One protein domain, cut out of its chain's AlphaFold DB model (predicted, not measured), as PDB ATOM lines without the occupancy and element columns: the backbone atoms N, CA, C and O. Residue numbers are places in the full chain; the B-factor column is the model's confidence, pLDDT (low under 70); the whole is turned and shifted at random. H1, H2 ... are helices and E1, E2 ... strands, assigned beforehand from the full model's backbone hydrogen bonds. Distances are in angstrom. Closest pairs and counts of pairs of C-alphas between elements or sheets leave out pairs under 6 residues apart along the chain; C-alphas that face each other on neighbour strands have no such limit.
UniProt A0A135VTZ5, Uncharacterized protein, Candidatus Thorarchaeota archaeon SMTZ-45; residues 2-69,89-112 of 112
ATOM      1  N   ILE A   2     134.259 175.924 157.762       86.94
ATOM      2  CA  ILE A   2     135.266 175.680 158.825       86.94
ATOM      3  C   ILE A   2     134.698 175.072 160.115       86.94
ATOM      4  O   ILE A   2     135.379 174.318 160.795       86.94
ATOM      5  N   GLN A   3     133.446 175.385 160.459       87.31
ATOM      6  CA  GLN A   3     132.805 174.844 161.665       87.31
ATOM      7  C   GLN A   3     132.270 173.424 161.449       87.31
ATOM      8  O   GLN A   3     132.212 172.629 162.378       87.31
ATOM      9  N   THR A   4     131.862 173.113 160.218       93.31
ATOM     10  CA  THR A   4     131.171 171.867 159.861       93.31
ATOM     11  C   THR A   4     132.066 170.868 159.130       93.31
ATOM     12  O   THR A   4     131.628 169.757 158.847       93.31
ATOM     13  N   ASN A   5     133.285 171.267 158.750       93.75
ATOM     14  CA  ASN A   5     134.195 170.536 157.857       93.75
ATOM     15  C   ASN A   5     133.540 170.052 156.548       93.75
ATOM     16  O   ASN A   5     133.987 169.089 155.932       93.75
ATOM     17  N   THR A   6     132.463 170.722 156.129       97.06
ATOM     18  CA  THR A   6     131.614 170.307 155.010       97.06
ATOM     19  C   THR A   6     131.141 171.526 154.222       97.06
ATOM     20  O   THR A   6     130.792 172.563 154.799       97.06
ATOM     21  N   CYS A   7     131.119 171.409 152.896       97.12
ATOM     22  CA  CYS A   7     130.578 172.400 151.978       97.12
ATOM     23  C   CYS A   7     129.049 172.474 152.115       97.12
ATOM     24  O   CYS A   7     128.376 171.479 151.840       97.12
ATOM     25  N   PRO A   8     128.467 173.639 152.455       96.25
ATOM     26  CA  PRO A   8     127.017 173.765 152.607       96.25
ATOM     27  C   PRO A   8     126.265 173.697 151.269       96.25
ATOM     28  O   PRO A   8     125.063 173.463 151.260       96.25
ATOM     29  N   LYS A   9     126.956 173.892 150.136       96.88
ATOM     30  CA  LYS A   9     126.346 173.846 148.800       96.88
ATOM     31  C   LYS A   9     126.194 172.422 148.261       96.88
ATOM     32  O   LYS A   9     125.183 172.126 147.640       96.88
ATOM     33  N   CYS A  10     127.202 171.564 148.436       97.56
ATOM     34  CA  CYS A  10     127.230 170.235 147.805       97.56
ATOM     35  C   CYS A  10     127.523 169.065 148.755       97.56
ATOM     36  O   CYS A  10     127.564 167.926 148.302       97.56
ATOM     37  N   GLY A  11     127.774 169.315 150.043       97.44
ATOM     38  CA  GLY A  11     128.084 168.264 151.019       97.44
ATOM     39  C   GLY A  11     129.507 167.696 150.948       97.44
ATOM     40  O   GLY A  11     129.845 166.824 151.739       97.44
ATOM     41  N   SER A  12     130.363 168.176 150.040       97.75
ATOM     42  CA  SER A  12     131.762 167.736 149.964       97.75
ATOM     43  C   SER A  12     132.574 168.165 151.188       97.75
ATOM     44  O   SER A  12     132.407 169.272 151.701       97.75
ATOM     45  N   ASN A  13     133.514 167.321 151.611       97.38
ATOM     46  CA  ASN A  13     134.512 167.615 152.641       97.38
ATOM     47  C   ASN A  13     135.869 168.069 152.062       97.38
ATOM     48  O   ASN A  13     136.812 168.317 152.812       97.38
ATOM     49  N   ARG A  14     135.994 168.195 150.734       97.19
ATOM     50  CA  ARG A  14     137.218 168.669 150.075       97.19
ATOM     51  C   ARG A  14     137.266 170.193 150.103       97.19
ATOM     52  O   ARG A  14     136.806 170.858 149.174       97.19
ATOM     53  N   ILE A  15     137.789 170.742 151.196       97.06
ATOM     54  CA  ILE A  15     137.867 172.188 151.438       97.06
ATOM     55  C   ILE A  15     139.316 172.667 151.289       97.06
ATOM     56  O   ILE A  15     140.216 172.145 151.940       97.06
ATOM     57  N   ALA A  16     139.536 173.666 150.437       95.06
ATOM     58  CA  ALA A  16     140.812 174.352 150.255       95.06
ATOM     59  C   ALA A  16     140.820 175.682 151.029       95.06
ATOM     60  O   ALA A  16     139.846 176.435 150.976       95.06
ATOM     61  N   GLY A  17     141.897 175.964 151.762       91.44
ATOM     62  CA  GLY A  17     142.076 177.185 152.555       91.44
ATOM     63  C   GLY A  17     142.855 176.931 153.859       91.44
ATOM     64  O   GLY A  17     143.237 175.788 154.114       91.44
ATOM     65  N   PRO A  18     143.093 177.964 154.689       89.62
ATOM     66  CA  PRO A  18     142.739 179.361 154.447       89.62
ATOM     67  C   PRO A  18     143.598 179.970 153.334       89.62
ATOM     68  O   PRO A  18     144.822 179.840 153.322       89.62
ATOM     69  N   HIS A  19     142.960 180.672 152.405       84.56
ATOM     70  CA  HIS A  19     143.653 181.515 151.439       84.56
ATOM     71  C   HIS A  19     143.566 182.962 151.903       84.56
ATOM     72  O   HIS A  19     142.469 183.509 152.061       84.56
ATOM     73  N   LYS A  20     144.729 183.588 152.095       73.94
ATOM     74  CA  LYS A  20     144.810 185.037 152.262       73.94
ATOM     75  C   LYS A  20     144.548 185.678 150.917       73.94
ATOM     76  O   LYS A  20     145.216 185.350 149.938       73.94
ATOM     77  N   ILE A  21     143.595 186.595 150.877       73.12
ATOM     78  CA  ILE A  21     143.319 187.332 149.655       73.12
ATOM     79  C   ILE A  21     144.028 188.669 149.755       73.12
ATOM     80  O   ILE A  21     143.678 189.527 150.568       73.12
ATOM     81  N   ALA A  22     145.055 188.821 148.932       60.56
ATOM     82  CA  ALA A  22     145.824 190.046 148.830       60.56
ATOM     83  C   ALA A  22     145.448 190.776 147.534       60.56
ATOM     84  O   ALA A  22     145.570 190.225 146.443       60.56
ATOM     85  N   GLY A  23     144.998 192.024 147.664       63.69
ATOM     86  CA  GLY A  23     145.407 193.089 146.740       63.69
ATOM     87  C   GLY A  23     146.675 193.740 147.303       63.69
ATOM     88  O   GLY A  23     147.078 193.357 148.397       63.69
ATOM     89  N   GLU A  24     147.282 194.723 146.631       58.09
ATOM     90  CA  GLU A  24     148.565 195.356 147.033       58.09
ATOM     91  C   GLU A  24     148.705 195.705 148.535       58.09
ATOM     92  O   GLU A  24     149.825 195.775 149.038       58.09
ATOM     93  N   HIS A  25     147.593 195.840 149.275       55.66
ATOM     94  CA  HIS A  25     147.584 195.874 150.742       55.66
ATOM     95  C   HIS A  25     146.597 194.867 151.380       55.66
ATOM     96  O   HIS A  25     147.015 194.052 152.192       55.66
ATOM     97  N   HIS A  26     145.312 194.882 151.000       55.75
ATOM     98  CA  HIS A  26     144.257 193.919 151.382       55.75
ATOM     99  C   HIS A  26     143.190 193.912 150.274       55.75
ATOM    100  O   HIS A  26     143.074 194.903 149.545       55.75
ATOM    101  N   VAL A  27     142.385 192.849 150.135       61.00
ATOM    102  CA  VAL A  27     141.178 192.943 149.293       61.00
ATOM    103  C   VAL A  27     140.279 194.046 149.835       61.00
ATOM    104  O   VAL A  27     139.818 194.003 150.977       61.00
ATOM    105  N   ARG A  28     140.045 195.070 149.011       59.59
ATOM    106  CA  ARG A  28     139.126 196.150 149.353       59.59
ATOM    107  C   ARG A  28     137.707 195.623 149.193       59.59
ATOM    108  O   ARG A  28     137.209 195.514 148.078       59.59
ATOM    109  N   ILE A  29     137.059 195.296 150.305       66.81
ATOM    110  CA  ILE A  29     135.596 195.302 150.335       66.81
ATOM    111  C   ILE A  29     135.177 196.766 150.171       66.81
ATOM    112  O   ILE A  29     135.752 197.628 150.840       66.81
ATOM    113  N   ASP A  30     134.227 197.052 149.276       64.00
ATOM    114  CA  ASP A  30     133.657 198.396 149.110       64.00
ATOM    115  C   ASP A  30     132.884 198.793 150.376       64.00
ATOM    116  O   ASP A  30     131.680 198.561 150.513       64.00
ATOM    117  N   LEU A  31     133.619 199.344 151.338       62.25
ATOM    118  CA  LEU A  31     133.090 199.937 152.551       62.25
ATOM    119  C   LEU A  31     133.121 201.464 152.386       62.25
ATOM    120  O   LEU A  31     134.210 202.033 152.266       62.25
ATOM    121  N   PRO A  32     131.963 202.147 152.403       60.94
ATOM    122  CA  PRO A  32     131.882 203.600 152.461       60.94
ATOM    123  C   PRO A  32     132.866 204.222 153.469       60.94
ATOM    124  O   PRO A  32     132.722 204.056 154.676       60.94
ATOM    125  N   GLY A  33     133.871 204.950 152.973       56.84
ATOM    126  CA  GLY A  33     134.784 205.754 153.795       56.84
ATOM    127  C   GLY A  33     135.898 205.007 154.542       56.84
ATOM    128  O   GLY A  33     136.626 205.658 155.288       56.84
ATOM    129  N   PHE A  34     136.080 203.691 154.355       58.28
ATOM    130  CA  PHE A  34     137.115 202.921 155.066       58.28
ATOM    131  C   PHE A  34     138.045 202.135 154.143       58.28
ATOM    132  O   PHE A  34     137.640 201.504 153.168       58.28
ATOM    133  N   SER A  35     139.324 202.127 154.518       53.59
ATOM    134  CA  SER A  35     140.352 201.316 153.878       53.59
ATOM    135  C   SER A  35     140.343 199.904 154.463       53.59
ATOM    136  O   SER A  35     141.057 199.612 155.417       53.59
ATOM    137  N   THR A  36     139.595 199.016 153.811       62.28
ATOM    138  CA  THR A  36     139.790 197.553 153.797       62.28
ATOM    139  C   THR A  36     139.388 196.754 155.043       62.28
ATOM    140  O   THR A  36     139.440 197.219 156.179       62.28
ATOM    141  N   ALA A  37     138.980 195.510 154.798       67.19
ATOM    142  CA  ALA A  37     138.827 194.465 155.798       67.19
ATOM    143  C   ALA A  37     139.743 193.310 155.384       67.19
ATOM    144  O   ALA A  37     139.725 192.902 154.220       67.19
ATOM    145  N   THR A  38     140.553 192.796 156.307       74.38
ATOM    146  CA  THR A  38     141.320 191.572 156.063       74.38
ATOM    147  C   THR A  38     140.345 190.418 155.893       74.38
ATOM    148  O   THR A  38     139.481 190.218 156.750       74.38
ATOM    149  N   LEU A  39     140.489 189.661 154.804       83.38
ATOM    150  CA  LEU A  39     139.671 188.487 154.534       83.38
ATOM    151  C   LEU A  39     140.529 187.236 154.385       83.38
ATOM    152  O   LEU A  39     141.519 187.215 153.649       83.38
ATOM    153  N   GLU A  40     140.068 186.170 155.019       86.56
ATOM    154  CA  GLU A  40     140.472 184.806 154.712       86.56
ATOM    155  C   GLU A  40     139.357 184.121 153.932       86.56
ATOM    156  O   GLU A  40     138.175 184.400 154.141       86.56
ATOM    157  N   SER A  41     139.722 183.222 153.022       91.50
ATOM    158  CA  SER A  41     138.743 182.443 152.269       91.50
ATOM    159  C   SER A  41     138.982 180.951 152.349       91.50
ATOM    160  O   SER A  41     140.119 180.476 152.389       91.50
ATOM    161  N   PHE A  42     137.876 180.221 152.323       94.31
ATOM    162  CA  PHE A  42     137.842 178.776 152.173       94.31
ATOM    163  C   PHE A  42     136.969 178.455 150.972       94.31
ATOM    164  O   PHE A  42     135.889 179.024 150.835       94.31
ATOM    165  N   THR A  43     137.426 177.558 150.107       96.06
ATOM    166  CA  THR A  43     136.738 177.196 148.866       96.06
ATOM    167  C   THR A  43     136.566 175.686 148.781       96.06
ATOM    168  O   THR A  43     137.516 174.928 148.956       96.06
ATOM    169  N   CYS A  44     135.354 175.223 148.488       97.50
ATOM    170  CA  CYS A  44     135.103 173.822 148.180       97.50
ATOM    171  C   CYS A  44     135.751 173.455 146.838       97.50
ATOM    172  O   CYS A  44     135.396 174.020 145.803       97.50
ATOM    173  N   ALA A  45     136.651 172.472 146.850       97.38
ATOM    174  CA  ALA A  45     137.399 172.044 145.671       97.38
ATOM    175  C   ALA A  45     136.522 171.368 144.602       97.38
ATOM    176  O   ALA A  45     136.898 171.357 143.435       97.38
ATOM    177  N   ASP A  46     135.359 170.826 144.980       98.00
ATOM    178  CA  ASP A  46     134.490 170.106 144.041       98.00
ATOM    179  C   ASP A  46     133.436 171.006 143.375       98.00
ATOM    180  O   ASP A  46     133.054 170.756 142.236       98.00
ATOM    181  N   CYS A  47     132.935 172.044 144.059       97.50
ATOM    182  CA  CYS A  47     131.841 172.880 143.531       97.50
ATOM    183  C   CYS A  47     132.127 174.387 143.481       97.50
ATOM    184  O   CYS A  47     131.244 175.161 143.093       97.50
ATOM    185  N   GLY A  48     133.316 174.813 143.921       96.00
ATOM    186  CA  GLY A  48     133.759 176.208 143.893       96.00
ATOM    187  C   GLY A  48     133.024 177.148 144.851       96.00
ATOM    188  O   GLY A  48     133.190 178.356 144.755       96.00
ATOM    189  N   TYR A  49     132.183 176.635 145.754       96.50
ATOM    190  CA  TYR A  49     131.561 177.464 146.787       96.50
ATOM    191  C   TYR A  49     132.635 178.035 147.719       96.50
ATOM    192  O   TYR A  49     133.421 177.264 148.272       96.50
ATOM    193  N   THR A  50     132.645 179.356 147.906       94.69
ATOM    194  CA  THR A  50     133.648 180.075 148.701       94.69
ATOM    195  C   THR A  50     132.986 180.834 149.846       94.69
ATOM    196  O   THR A  50     132.019 181.563 149.639       94.69
ATOM    197  N   GLU A  51     133.531 180.683 151.050       94.19
ATOM    198  CA  GLU A  51     133.197 181.498 152.220       94.19
ATOM    199  C   GLU A  51     134.345 182.460 152.514       94.19
ATOM    200  O   GLU A  51     135.515 182.076 152.438       94.19
ATOM    201  N   PHE A  52     133.993 183.690 152.889       90.31
ATOM    202  CA  PHE A  52     134.929 184.710 153.346       90.31
ATOM    203  C   PHE A  52     134.733 184.970 154.835       90.31
ATOM    204  O   PHE A  52     133.603 185.081 155.311       90.31
ATOM    205  N   TYR A  53     135.840 185.111 155.552       87.56
ATOM    206  CA  TYR A  53     135.881 185.400 156.977       87.56
ATOM    207  C   TYR A  53     136.665 186.682 157.203       87.56
ATOM    208  O   TYR A  53     137.787 186.814 156.719       87.56
ATOM    209  N   ALA A  54     136.067 187.621 157.932       86.12
ATOM    210  CA  ALA A  54     136.743 188.831 158.368       86.12
ATOM    211  C   ALA A  54     137.417 188.604 159.725       86.12
ATOM    212  O   ALA A  54     136.858 187.930 160.594       86.12
ATOM    213  N   ASP A  55     138.588 189.207 159.923       83.12
ATOM    214  CA  ASP A  55     139.163 189.341 161.263       83.12
ATOM    215  C   ASP A  55     138.328 190.310 162.131       83.12
ATOM    216  O   ASP A  55     137.336 190.896 161.687       83.12
ATOM    217  N   GLN A  56     138.713 190.501 163.395       83.38
ATOM    218  CA  GLN A  56     137.971 191.383 164.306       83.38
ATOM    219  C   GLN A  56     137.917 192.847 163.824       83.38
ATOM    220  O   GLN A  56     136.925 193.537 164.071       83.38
ATOM    221  N   ILE A  57     138.962 193.329 163.143       81.81
ATOM    222  CA  ILE A  57     139.036 194.706 162.633       81.81
ATOM    223  C   ILE A  57     138.127 194.848 161.409       81.81
ATOM    224  O   ILE A  57     137.321 195.774 161.338       81.81
ATOM    225  N   GLY A  58     138.195 193.901 160.478       81.38
ATOM    226  CA  GLY A  58     137.337 193.819 159.308       81.38
ATOM    227  C   GLY A  58     135.867 193.687 159.685       81.38
ATOM    228  O   GLY A  58     135.039 194.418 159.146       81.38
ATOM    229  N   LEU A  59     135.540 192.840 160.666       85.62
ATOM    230  CA  LEU A  59     134.184 192.714 161.200       85.62
ATOM    231  C   LEU A  59     133.687 194.043 161.774       85.62
ATOM    232  O   LEU A  59     132.562 194.455 161.490       85.62
ATOM    233  N   ARG A  60     134.532 194.750 162.537       83.12
ATOM    234  CA  ARG A  60     134.194 196.086 163.035       83.12
ATOM    235  C   ARG A  60     133.918 197.043 161.880       83.12
ATOM    236  O   ARG A  60     132.885 197.703 161.913       83.12
ATOM    237  N   ASN A  61     134.774 197.085 160.857       80.69
ATOM    238  CA  ASN A  61     134.608 197.968 159.697       80.69
ATOM    239  C   ASN A  61     133.316 197.661 158.917       80.69
ATOM    240  O   ASN A  61     132.604 198.583 158.523       80.69
ATOM    241  N   ILE A  62     132.971 196.381 158.749       82.75
ATOM    242  CA  ILE A  62     131.722 195.947 158.105       82.75
ATOM    243  C   ILE A  62     130.501 196.365 158.936       82.75
ATOM    244  O   ILE A  62     129.552 196.905 158.383       82.75
ATOM    245  N   ASN A  63     130.522 196.190 160.259       83.75
ATOM    246  CA  ASN A  63     129.408 196.600 161.127       83.75
ATOM    247  C   ASN A  63     129.196 198.120 161.172       83.75
ATOM    248  O   ASN A  63     128.090 198.591 161.404       83.75
ATOM    249  N   THR A  64     130.281 198.860 160.980       79.75
ATOM    250  CA  THR A  64     130.398 200.318 161.100       79.75
ATOM    251  C   THR A  64     129.982 201.026 159.811       79.75
ATOM    252  O   THR A  64     129.283 202.037 159.848       79.75
ATOM    253  N   SER A  65     130.387 200.472 158.665       79.56
ATOM    254  CA  SER A  65     130.296 201.147 157.363       79.56
ATOM    255  C   SER A  65     129.806 200.245 156.238       79.56
ATOM    256  O   SER A  65     129.773 200.670 155.088       79.56
ATOM    257  N   GLY A  66     129.461 198.991 156.524       79.31
ATOM    258  CA  GLY A  66     128.997 198.038 155.525       79.31
ATOM    259  C   GLY A  66     127.654 198.427 154.915       79.31
ATOM    260  O   GLY A  66     126.797 199.045 155.544       79.31
ATOM    261  N   ARG A  67     127.454 198.021 153.659       80.94
ATOM    262  CA  ARG A  67     126.154 198.114 152.990       80.94
ATOM    263  C   ARG A  67     125.369 196.829 153.247       80.94
ATOM    264  O   ARG A  67     125.675 195.788 152.671       80.94
ATOM    265  N   PHE A  68     124.352 196.898 154.100       81.56
ATOM    266  CA  PHE A  68     123.495 195.755 154.420       81.56
ATOM    267  C   PHE A  68     122.325 195.655 153.437       81.56
ATOM    268  O   PHE A  68     121.393 196.453 153.486       81.56
ATOM    269  N   VAL A  69     122.369 194.660 152.548       78.62
ATOM    270  CA  VAL A  69     121.313 194.423 151.539       78.62
ATOM    271  C   VAL A  69     120.070 193.773 152.161       78.62
ATOM    272  O   VAL A  69     118.946 194.039 151.748       78.62
ATOM    273  N   MET A  89     117.986 199.886 170.402       85.44
ATOM    274  CA  MET A  89     118.964 199.286 169.495       85.44
ATOM    275  C   MET A  89     120.069 200.307 169.244       85.44
ATOM    276  O   MET A  89     119.806 201.509 169.205       85.44
ATOM    277  N   CYS A  90     121.308 199.848 169.092       82.44
ATOM    278  CA  CYS A  90     122.408 200.710 168.701       82.44
ATOM    279  C   CYS A  90     122.106 201.265 167.302       82.44
ATOM    280  O   CYS A  90     121.929 200.463 166.384       82.44
ATOM    281  N   PRO A  91     122.074 202.596 167.106       79.38
ATOM    282  CA  PRO A  91     121.796 203.181 165.794       79.38
ATOM    283  C   PRO A  91     122.916 202.911 164.785       79.38
ATOM    284  O   PRO A  91     122.725 203.110 163.594       79.38
ATOM    285  N   TYR A  92     124.080 202.469 165.269       80.00
ATOM    286  CA  TYR A  92     125.260 202.245 164.456       80.00
ATOM    287  C   TYR A  92     125.373 200.807 163.947       80.00
ATOM    288  O   TYR A  92     125.434 200.583 162.748       80.00
ATOM    289  N   CYS A  93     125.346 199.825 164.854       79.62
ATOM    290  CA  CYS A  93     125.537 198.413 164.496       79.62
ATOM    291  C   CYS A  93     124.279 197.549 164.658       79.62
ATOM    292  O   CYS A  93     124.333 196.343 164.446       79.62
ATOM    293  N   GLY A  94     123.155 198.120 165.107       78.06
ATOM    294  CA  GLY A  94     121.900 197.388 165.295       78.06
ATOM    295  C   GLY A  94     121.855 196.460 166.513       78.06
ATOM    296  O   GLY A  94     120.827 195.839 166.754       78.06
ATOM    297  N   THR A  95     122.911 196.364 167.323       85.50
ATOM    298  CA  THR A  95     122.908 195.523 168.534       85.50
ATOM    299  C   THR A  95     121.938 196.058 169.587       85.50
ATOM    300  O   THR A  95     121.903 197.259 169.857       85.50
ATOM    301  N   ARG A  96     121.214 195.165 170.274       86.12
ATOM    302  CA  ARG A  96     120.410 195.516 171.453       86.12
ATOM    303  C   ARG A  96     121.277 196.107 172.568       86.12
ATOM    304  O   ARG A  96     122.178 195.454 173.085       86.12
ATOM    305  N   LEU A  97     120.983 197.334 172.977       86.44
ATOM    306  CA  LEU A  97     121.695 198.014 174.054       86.44
ATOM    307  C   LEU A  97     121.200 197.537 175.415       86.44
ATOM    308  O   LEU A  97     120.007 197.287 175.614       86.44
ATOM    309  N   ARG A  98     122.121 197.463 176.380       82.75
ATOM    310  CA  ARG A  98     121.740 197.270 177.781       82.75
ATOM    311  C   ARG A  98     121.119 198.573 178.310       82.75
ATOM    312  O   ARG A  98     121.573 199.652 177.907       82.75
ATOM    313  N   PRO A  99     120.115 198.516 179.200       78.06
ATOM    314  CA  PRO A  99     119.562 199.716 179.825       78.06
ATOM    315  C   PRO A  99     120.665 200.571 180.464       78.06
ATOM    316  O   PRO A  99     121.533 200.039 181.148       78.06
ATOM    317  N   GLY A 100     120.654 201.882 180.209       79.31
ATOM    318  CA  GLY A 100     121.641 202.819 180.764       79.31
ATOM    319  C   GLY A 100     123.034 202.789 180.120       79.31
ATOM    320  O   GLY A 100     123.937 203.448 180.625       79.31
ATOM    321  N   SER A 101     123.236 202.055 179.018       82.25
ATOM    322  CA  SER A 101     124.530 202.056 178.317       82.25
ATOM    323  C   SER A 101     124.843 203.441 177.744       82.25
ATOM    324  O   SER A 101     124.074 203.945 176.931       82.25
ATOM    325  N   LEU A 102     125.992 204.012 178.118       87.69
ATOM    326  CA  LEU A 102     126.563 205.210 177.478       87.69
ATOM    327  C   LEU A 102     127.334 204.867 176.196       87.69
ATOM    328  O   LEU A 102     127.575 205.726 175.355       87.69
ATOM    329  N   THR A 103     127.725 203.604 176.041       90.25
ATOM    330  CA  THR A 103     128.461 203.085 174.888       90.25
ATOM    331  C   THR A 103     127.904 201.734 174.459       90.25
ATOM    332  O   THR A 103     127.458 200.925 175.276       90.25
ATOM    333  N   CYS A 104     127.918 201.460 173.156       86.75
ATOM    334  CA  CYS A 104     127.581 200.142 172.640       86.75
ATOM    335  C   CYS A 104     128.687 199.139 172.997       86.75
ATOM    336  O   CYS A 104     129.838 199.335 172.622       86.75
ATOM    337  N   HIS A 105     128.333 198.044 173.670       84.50
ATOM    338  CA  HIS A 105     129.289 196.994 174.041       84.50
ATOM    339  C   HIS A 105     129.850 196.215 172.841       84.50
ATOM    340  O   HIS A 105     130.919 195.633 172.965       84.50
ATOM    341  N   GLU A 106     129.158 196.223 171.698       87.25
ATOM    342  CA  GLU A 106     129.604 195.521 170.487       87.25
ATOM    343  C   GLU A 106     130.479 196.400 169.587       87.25
ATOM    344  O   GLU A 106     131.573 196.000 169.200       87.25
ATOM    345  N   CYS A 107     130.027 197.612 169.245       82.50
ATOM    346  CA  CYS A 107     130.753 198.475 168.301       82.50
ATOM    347  C   CYS A 107     131.529 199.630 168.950       82.50
ATOM    348  O   CYS A 107     132.270 200.323 168.260       82.50
ATOM    349  N   GLY A 108     131.365 199.868 170.256       84.50
ATOM    350  CA  GLY A 108     132.039 200.953 170.980       84.50
ATOM    351  C   GLY A 108     131.465 202.354 170.743       84.50
ATOM    352  O   GLY A 108     131.973 203.313 171.317       84.50
ATOM    353  N   HIS A 109     130.411 202.497 169.933       84.50
ATOM    354  CA  HIS A 109     129.797 203.795 169.645       84.50
ATOM    355  C   HIS A 109     129.218 204.449 170.910       84.50
ATOM    356  O   HIS A 109     128.507 203.786 171.669       84.50
ATOM    357  N   ILE A 110     129.499 205.738 171.121       87.88
ATOM    358  CA  ILE A 110     128.972 206.527 172.243       87.88
ATOM    359  C   ILE A 110     127.534 206.936 171.926       87.88
ATOM    360  O   ILE A 110     127.251 207.483 170.867       87.88
ATOM    361  N   LEU A 111     126.627 206.648 172.851       81.12
ATOM    362  CA  LEU A 111     125.195 206.894 172.741       81.12
ATOM    363  C   LEU A 111     124.904 208.225 173.440       81.12
ATOM    364  O   LEU A 111     124.609 208.243 174.633       81.12
ATOM    365  N   SER A 112     125.104 209.327 172.715       66.81
ATOM    366  CA  SER A 112     124.793 210.692 173.164       66.81
ATOM    367  C   SER A 112     123.297 210.923 173.320       66.81
ATOM    368  O   SER A 112     122.565 210.486 172.399       66.81
TER     369      SER A 112
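AT A GLANCE: This is residues 2 to 69 and 89 to 112 of the 112 residues of an uncharacterized protein of Candidatus Thorarchaeota archaeon SMTZ-45 (UniProt A0A135VTZ5). This model has little regular structure: a small sheet, E1 E2 E3, with helix H1 just past the end of E3, and loops of residues 89 to 112 at the far end of the long axis. The printed part has 92 residues, 27 in named elements; the class is mixed. The sheet is a meander, each strand the antiparallel neighbour of the one before. The whole is loose, with a radius of gyration of the C-alphas of 16.7 A, spanning 51 by 32 by 21 A.

IN THESE COORDINATES: Find C-alpha 15 at (137.867, 172.188, 151.438); E1, residues 15 to 20, runs 14.6 A from there. E2, residues 39 to 44, spans 16.6 A, and E3, residues 50 to 54, 13.4 A. H1, residues 56 to 65, runs 14.2 A to C-alpha 65 at (130.296, 201.147, 157.363).

HOW THE PARTS SIT: Look at inner strand E2: it forms hairpins with E1, N 16 and O 43 being 2.8 A apart, and with E3, N 40 and O 53 being 2.9 A apart. H1 only grazes the sheet, with residues 58 to 62; its every O i to N i+4 pair is within hydrogen-bond range.

THE WHOLE: Residues 70 to 88 are not printed, and C-alphas 69 and 89 are 18.8 A apart. E1 to E2 is a long link; pLDDT is under 70 at residues 22 to 37 and 112.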